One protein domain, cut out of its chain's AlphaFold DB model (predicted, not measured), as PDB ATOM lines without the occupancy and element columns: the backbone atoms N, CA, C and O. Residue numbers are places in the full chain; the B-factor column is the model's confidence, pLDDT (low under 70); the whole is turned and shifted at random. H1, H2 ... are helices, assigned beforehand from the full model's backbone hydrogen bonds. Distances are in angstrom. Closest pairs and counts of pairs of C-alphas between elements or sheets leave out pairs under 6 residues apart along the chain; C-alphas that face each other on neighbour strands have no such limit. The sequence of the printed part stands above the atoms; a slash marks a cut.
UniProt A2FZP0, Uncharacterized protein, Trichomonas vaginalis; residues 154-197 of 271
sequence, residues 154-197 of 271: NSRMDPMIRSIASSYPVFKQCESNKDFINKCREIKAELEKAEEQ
ATOM      1  N   ASN A 154     -45.796   0.602  -4.440       59.72
ATOM      2  CA  ASN A 154     -46.678   0.081  -5.487       59.72
ATOM      3  C   ASN A 154     -46.900   1.110  -6.609       59.72
ATOM      4  O   ASN A 154     -47.302   0.735  -7.712       59.72
ATOM      5  N   SER A 155     -46.601   2.386  -6.355       62.34
ATOM      6  CA  SER A 155     -46.610   3.434  -7.368       62.34
ATOM      7  C   SER A 155     -45.661   3.158  -8.532       62.34
ATOM      8  O   SER A 155     -44.579   2.570  -8.417       62.34
ATOM      9  N   ARG A 156     -46.083   3.672  -9.689       62.34
ATOM     10  CA  ARG A 156     -45.331   3.698 -10.945       62.34
ATOM     11  C   ARG A 156     -43.939   4.295 -10.709       62.34
ATOM     12  O   ARG A 156     -43.855   5.393 -10.169       62.34
ATOM     13  N   MET A 157     -42.879   3.619 -11.175       70.50
ATOM     14  CA  MET A 157     -41.482   3.971 -10.863       70.50
ATOM     15  C   MET A 157     -41.200   5.479 -10.963       70.50
ATOM     16  O   MET A 157     -41.473   6.090 -12.005       70.50
ATOM     17  N   ASP A 158     -40.654   6.038  -9.883       76.38
ATOM     18  CA  ASP A 158     -40.398   7.462  -9.660       76.38
ATOM     19  C   ASP A 158     -39.650   8.104 -10.852       76.38
ATOM     20  O   ASP A 158     -38.808   7.440 -11.463       76.38
ATOM     21  N   PRO A 159     -39.929   9.366 -11.242       77.00
ATOM     22  CA  PRO A 159     -39.309   9.979 -12.420       77.00
ATOM     23  C   PRO A 159     -37.774  10.047 -12.374       77.00
ATOM     24  O   PRO A 159     -37.125   9.852 -13.406       77.00
ATOM     25  N   MET A 160     -37.183  10.286 -11.199       79.50
ATOM     26  CA  MET A 160     -35.733  10.326 -11.008       79.50
ATOM     27  C   MET A 160     -35.147   8.912 -11.037       79.50
ATOM     28  O   MET A 160     -34.188   8.667 -11.775       79.50
ATOM     29  N   ILE A 161     -35.763   7.958 -10.330       81.50
ATOM     30  CA  ILE A 161     -35.363   6.541 -10.371       81.50
ATOM     31  C   ILE A 161     -35.464   5.995 -11.802       81.50
ATOM     32  O   ILE A 161     -34.552   5.315 -12.264       81.50
ATOM     33  N   ARG A 162     -36.510   6.355 -12.551       82.00
ATOM     34  CA  ARG A 162     -36.701   5.965 -13.955       82.00
ATOM     35  C   ARG A 162     -35.611   6.521 -14.867       82.00
ATOM     36  O   ARG A 162     -35.160   5.800 -15.755       82.00
ATOM     37  N   SER A 163     -35.179   7.765 -14.657       84.06
ATOM     38  CA  SER A 163     -34.067   8.373 -15.405       84.06
ATOM     39  C   SER A 163     -32.754   7.604 -15.188       84.06
ATOM     40  O   SER A 163     -32.044   7.264 -16.139       84.06
ATOM     41  N   ILE A 164     -32.485   7.223 -13.935       84.25
ATOM     42  CA  ILE A 164     -31.329   6.398 -13.562       84.25
ATOM     43  C   ILE A 164     -31.455   4.993 -14.170       84.25
ATOM     44  O   ILE A 164     -30.556   4.554 -14.885       84.25
ATOM     45  N   ALA A 165     -32.578   4.302 -13.960       84.00
ATOM     46  CA  ALA A 165     -32.830   2.953 -14.467       84.00
ATOM     47  C   ALA A 165     -32.695   2.862 -15.999       84.00
ATOM     48  O   ALA A 165     -32.058   1.943 -16.511       84.00
ATOM     49  N   SER A 166     -33.210   3.856 -16.731       84.56
ATOM     50  CA  SER A 166     -33.124   3.923 -18.199       84.56
ATOM     51  C   SER A 166     -31.687   4.054 -18.719       84.56
ATOM     52  O   SER A 166     -31.416   3.694 -19.864       84.56
ATOM     53  N   SER A 167     -30.763   4.544 -17.887       88.12
ATOM     54  CA  SER A 167     -29.358   4.756 -18.252       88.12
ATOM     55  C   SER A 167     -28.505   3.481 -18.174       88.12
ATOM     56  O   SER A 167     -27.424   3.438 -18.759       88.12
ATOM     57  N   TYR A 168     -28.972   2.424 -17.491       86.94
ATOM     58  CA  TYR A 168     -28.196   1.197 -17.278       86.94
ATOM     59  C   TYR A 168     -28.951  -0.059 -17.758       86.94
ATOM     60  O   TYR A 168     -30.028  -0.363 -17.243       86.94
ATOM     61  N   PRO A 169     -28.376  -0.876 -18.670       86.88
ATOM     62  CA  PRO A 169     -29.051  -2.056 -19.232       86.88
ATOM     63  C   PRO A 169     -29.554  -3.089 -18.213       86.88
ATOM     64  O   PRO A 169     -30.470  -3.847 -18.521       86.88
ATOM     65  N   VAL A 170     -28.964  -3.115 -17.016       84.44
ATOM     66  CA  VAL A 170     -29.304  -4.024 -15.911       84.44
ATOM     67  C   VAL A 170     -30.693  -3.763 -15.298       84.44
ATOM     68  O   VAL A 170     -31.294  -4.697 -14.774       84.44
ATOM     69  N   PHE A 171     -31.248  -2.550 -15.423       88.25
ATOM     70  CA  PHE A 171     -32.574  -2.199 -14.886       88.25
ATOM     71  C   PHE A 171     -33.702  -2.215 -15.936       88.25
ATOM     72  O   PHE A 171     -34.807  -1.755 -15.664       88.25
ATOM     73  N   LYS A 172     -33.465  -2.772 -17.134       79.94
ATOM     74  CA  LYS A 172     -34.442  -2.807 -18.248       79.94
ATOM     75  C   LYS A 172     -35.781  -3.499 -17.946       79.94
ATOM     76  O   LYS A 172     -36.712  -3.335 -18.725       79.94
ATOM     77  N   GLN A 173     -35.860  -4.291 -16.878       79.31
ATOM     78  CA  GLN A 173     -37.056  -5.035 -16.454       79.31
ATOM     79  C   GLN A 173     -37.648  -4.500 -15.135       79.31
ATOM     80  O   GLN A 173     -38.444  -5.179 -14.498       79.31
ATOM     81  N   CYS A 174     -37.235  -3.311 -14.685       83.06
ATOM     82  CA  CYS A 174     -37.767  -2.691 -13.474       83.06
ATOM     83  C   CYS A 174     -38.932  -1.759 -13.835       83.06
ATOM     84  O   CYS A 174     -38.710  -0.695 -14.409       83.06
ATOM     85  N   GLU A 175     -40.164  -2.154 -13.509       79.88
ATOM     86  CA  GLU A 175     -41.375  -1.373 -13.818       79.88
ATOM     87  C   GLU A 175     -41.855  -0.537 -12.617       79.88
ATOM     88  O   GLU A 175     -42.433   0.543 -12.786       79.88
ATOM     89  N   SER A 176     -41.549  -0.993 -11.398       81.81
ATOM     90  CA  SER A 176     -41.835  -0.312 -10.133       81.81
ATOM     91  C   SER A 176     -40.568   0.105  -9.372       81.81
ATOM     92  O   SER A 176     -39.470  -0.420  -9.586       81.81
ATOM     93  N   ASN A 177     -40.737   1.010  -8.399       79.38
ATOM     94  CA  ASN A 177     -39.686   1.344  -7.427       79.38
ATOM     95  C   ASN A 177     -39.190   0.093  -6.678       79.38
ATOM     96  O   ASN A 177     -37.998  -0.050  -6.404       79.38
ATOM     97  N   LYS A 178     -40.098  -0.843  -6.381       79.56
ATOM     98  CA  LYS A 178     -39.801  -2.107  -5.703       79.56
ATOM     99  C   LYS A 178     -38.875  -3.003  -6.529       79.56
ATOM    100  O   LYS A 178     -37.916  -3.540  -5.976       79.56
ATOM    101  N   ASP A 179     -39.100  -3.111  -7.838       82.25
ATOM    102  CA  ASP A 179     -38.249  -3.909  -8.735       82.25
ATOM    103  C   ASP A 179     -36.845  -3.316  -8.841       82.25
ATOM    104  O   ASP A 179     -35.856  -4.043  -8.748       82.25
ATOM    105  N   PHE A 180     -36.749  -1.987  -8.955       84.75
ATOM    106  CA  PHE A 180     -35.471  -1.277  -8.973       84.75
ATOM    107  C   PHE A 180     -34.672  -1.511  -7.680       84.75
ATOM    108  O   PHE A 180     -33.497  -1.880  -7.729       84.75
ATOM    109  N   ILE A 181     -35.307  -1.369  -6.511       83.50
ATOM    110  CA  ILE A 181     -34.659  -1.605  -5.211       83.50
ATOM    111  C   ILE A 181     -34.256  -3.077  -5.038       83.50
ATOM    112  O   ILE A 181     -33.160  -3.351  -4.543       83.50
ATOM    113  N   ASN A 182     -35.086  -4.028  -5.473       85.56
ATOM    114  CA  ASN A 182     -34.740  -5.451  -5.450       85.56
ATOM    115  C   ASN A 182     -33.536  -5.749  -6.356       85.56
ATOM    116  O   ASN A 182     -32.578  -6.377  -5.904       85.56
ATOM    117  N   LYS A 183     -33.513  -5.210  -7.582       87.38
ATOM    118  CA  LYS A 183     -32.382  -5.366  -8.503       87.38
ATOM    119  C   LYS A 183     -31.098  -4.748  -7.943       87.38
ATOM    120  O   LYS A 183     -30.040  -5.368  -8.016       87.38
ATOM    121  N   CYS A 184     -31.180  -3.587  -7.294       87.75
ATOM    122  CA  CYS A 184     -30.053  -2.987  -6.569       87.75
ATOM    123  C   CYS A 184     -29.517  -3.892  -5.443       87.75
ATOM    124  O   CYS A 184     -28.300  -3.988  -5.267       87.75
ATOM    125  N   ARG A 185     -30.389  -4.590  -4.697       86.75
ATOM    126  CA  ARG A 185     -29.970  -5.567  -3.670       86.75
ATOM    127  C   ARG A 185     -29.281  -6.788  -4.280       86.75
ATOM    128  O   ARG A 185     -28.263  -7.217  -3.745       86.75
ATOM    129  N   GLU A 186     -29.795  -7.315  -5.392       88.50
ATOM    130  CA  GLU A 186     -29.172  -8.427  -6.126       88.50
ATOM    131  C   GLU A 186     -27.757  -8.067  -6.597       88.50
ATOM    132  O   GLU A 186     -26.809  -8.780  -6.272       88.50
ATOM    133  N   ILE A 187     -27.603  -6.922  -7.277       89.94
ATOM    134  CA  ILE A 187     -26.306  -6.420  -7.763       89.94
ATOM    135  C   ILE A 187     -25.323  -6.257  -6.599       89.94
ATOM    136  O   ILE A 187     -24.167  -6.665  -6.703       89.94
ATOM    137  N   LYS A 188     -25.772  -5.688  -5.471       88.88
ATOM    138  CA  LYS A 188     -24.927  -5.519  -4.284       88.88
ATOM    139  C   LYS A 188     -24.468  -6.868  -3.715       88.88
ATOM    140  O   LYS A 188     -23.283  -7.027  -3.439       88.88
ATOM    141  N   ALA A 189     -25.370  -7.838  -3.578       88.81
ATOM    142  CA  ALA A 189     -25.034  -9.166  -3.061       88.81
ATOM    143  C   ALA A 189     -24.109  -9.959  -4.007       88.81
ATOM    144  O   ALA A 189     -23.277 -10.746  -3.552       88.81
ATOM    145  N   GLU A 190     -24.231  -9.763  -5.322       88.81
ATOM    146  CA  GLU A 190     -23.322 -10.338  -6.317       88.81
ATOM    147  C   GLU A 190     -21.932  -9.680  -6.266       88.81
ATOM    148  O   GLU A 190     -20.917 -10.382  -6.276       88.81
ATOM    149  N   LEU A 191     -21.875  -8.353  -6.104       87.94
ATOM    150  CA  LEU A 191     -20.630  -7.605  -5.924       87.94
ATOM    151  C   LEU A 191     -19.894  -8.024  -4.642       87.94
ATOM    152  O   LEU A 191     -18.700  -8.312  -4.696       87.94
ATOM    153  N   GLU A 192     -20.600  -8.133  -3.513       88.62
ATOM    154  CA  GLU A 192     -20.033  -8.599  -2.238       88.62
ATOM    155  C   GLU A 192     -19.459 -10.021  -2.367       88.62
ATOM    156  O   GLU A 192     -18.323 -10.261  -1.958       88.62
ATOM    157  N   LYS A 193     -20.166 -10.949  -3.032       86.56
ATOM    158  CA  LYS A 193     -19.638 -12.297  -3.332       86.56
ATOM    159  C   LYS A 193     -18.374 -12.254  -4.198       86.56
ATOM    160  O   LYS A 193     -17.426 -12.994  -3.928       86.56
ATOM    161  N   ALA A 194     -18.341 -11.403  -5.222       83.12
ATOM    162  CA  ALA A 194     -17.177 -11.247  -6.095       83.12
ATOM    163  C   ALA A 194     -15.974 -10.620  -5.363       83.12
ATOM    164  O   ALA A 194     -14.826 -10.990  -5.626       83.12
ATOM    165  N   GLU A 195     -16.206  -9.705  -4.420       81.62
ATOM    166  CA  GLU A 195     -15.159  -9.168  -3.548       81.62
ATOM    167  C   GLU A 195     -14.637 -10.206  -2.555       81.62
ATOM    168  O   GLU A 195     -13.422 -10.326  -2.395       81.62
ATOM    169  N   GLU A 196     -15.510 -10.996  -1.935       79.88
ATOM    170  CA  GLU A 196     -15.113 -12.041  -0.986       79.88
ATOM    171  C   GLU A 196     -14.245 -13.115  -1.667       79.88
ATOM    172  O   GLU A 196     -13.204 -13.519  -1.144       79.88
ATOM    173  N   GLN A 197     -14.585 -13.488  -2.908       75.56
ATOM    174  CA  GLN A 197     -13.761 -14.359  -3.760       75.56
ATOM    175  C   GLN A 197     -12.420 -13.724  -4.177       75.56
ATOM    176  O   GLN A 197     -11.428 -14.430  -4.375       75.56
TER     177      GLN A 197
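Overview. This is residues 154 to 197 of the 271 residues of an uncharacterized protein of Trichomonas vaginalis (UniProt A2FZP0). One long straight helix, H2, runs out of a small head as a bare arm: its residues 188 to 197 stick out, while its first residues join the head. The head also holds the short helix H1, set at a slant near the start of H2, and the loop of residues 168 to 176 that joins the two helices. The printed part has 44 residues with two named helices, H1 then H2, and no named strand; the class is all helix. The whole is loose, with a radius of gyration of the C-alphas of 11.7 A, and elongated, spanning 37 by 21 by 15 A.

Arrangement. H2, residues 177 to 197, is the longest helix, and its residues 188 to 197 stand free. H1, residues 159 to 167, and H2 only just touch, with 3 pairs of C-alphas within 8 A. H2 touches H1 with residues 177 to 180 alone, and the closest C-alphas of the two helices are those of Ile 161 and Asn 177, 7.4 A apart. The two helices run the same way at a steep tilt of 46 degrees, and their centres are 17.6 A apart. In H1 and H2 every O i to N i+4 pair is within hydrogen-bond range.

Along the chain. H2 begins at C-alpha 177 at (-39.686, 1.344, -7.427) and ends at C-alpha 197 at (-13.761, -14.359, -3.760), 30.5 A from first to last C-alpha. H1 begins at C-alpha 159 at (-39.309, 9.979, -12.420) and measures 12.7 A.

Size, cuts and confidence. The C-alphas of Ser 155 and Gln 197, the two farthest apart, are 37.5 A apart. Without residues 188 to 197 the body spans 22 by 18 by 13 A. The printed part has no cut, and the link from H1 to H2, 9 residues, is short. The mean pLDDT of the printed part is 82.1; residues 154 to 156 are under 70.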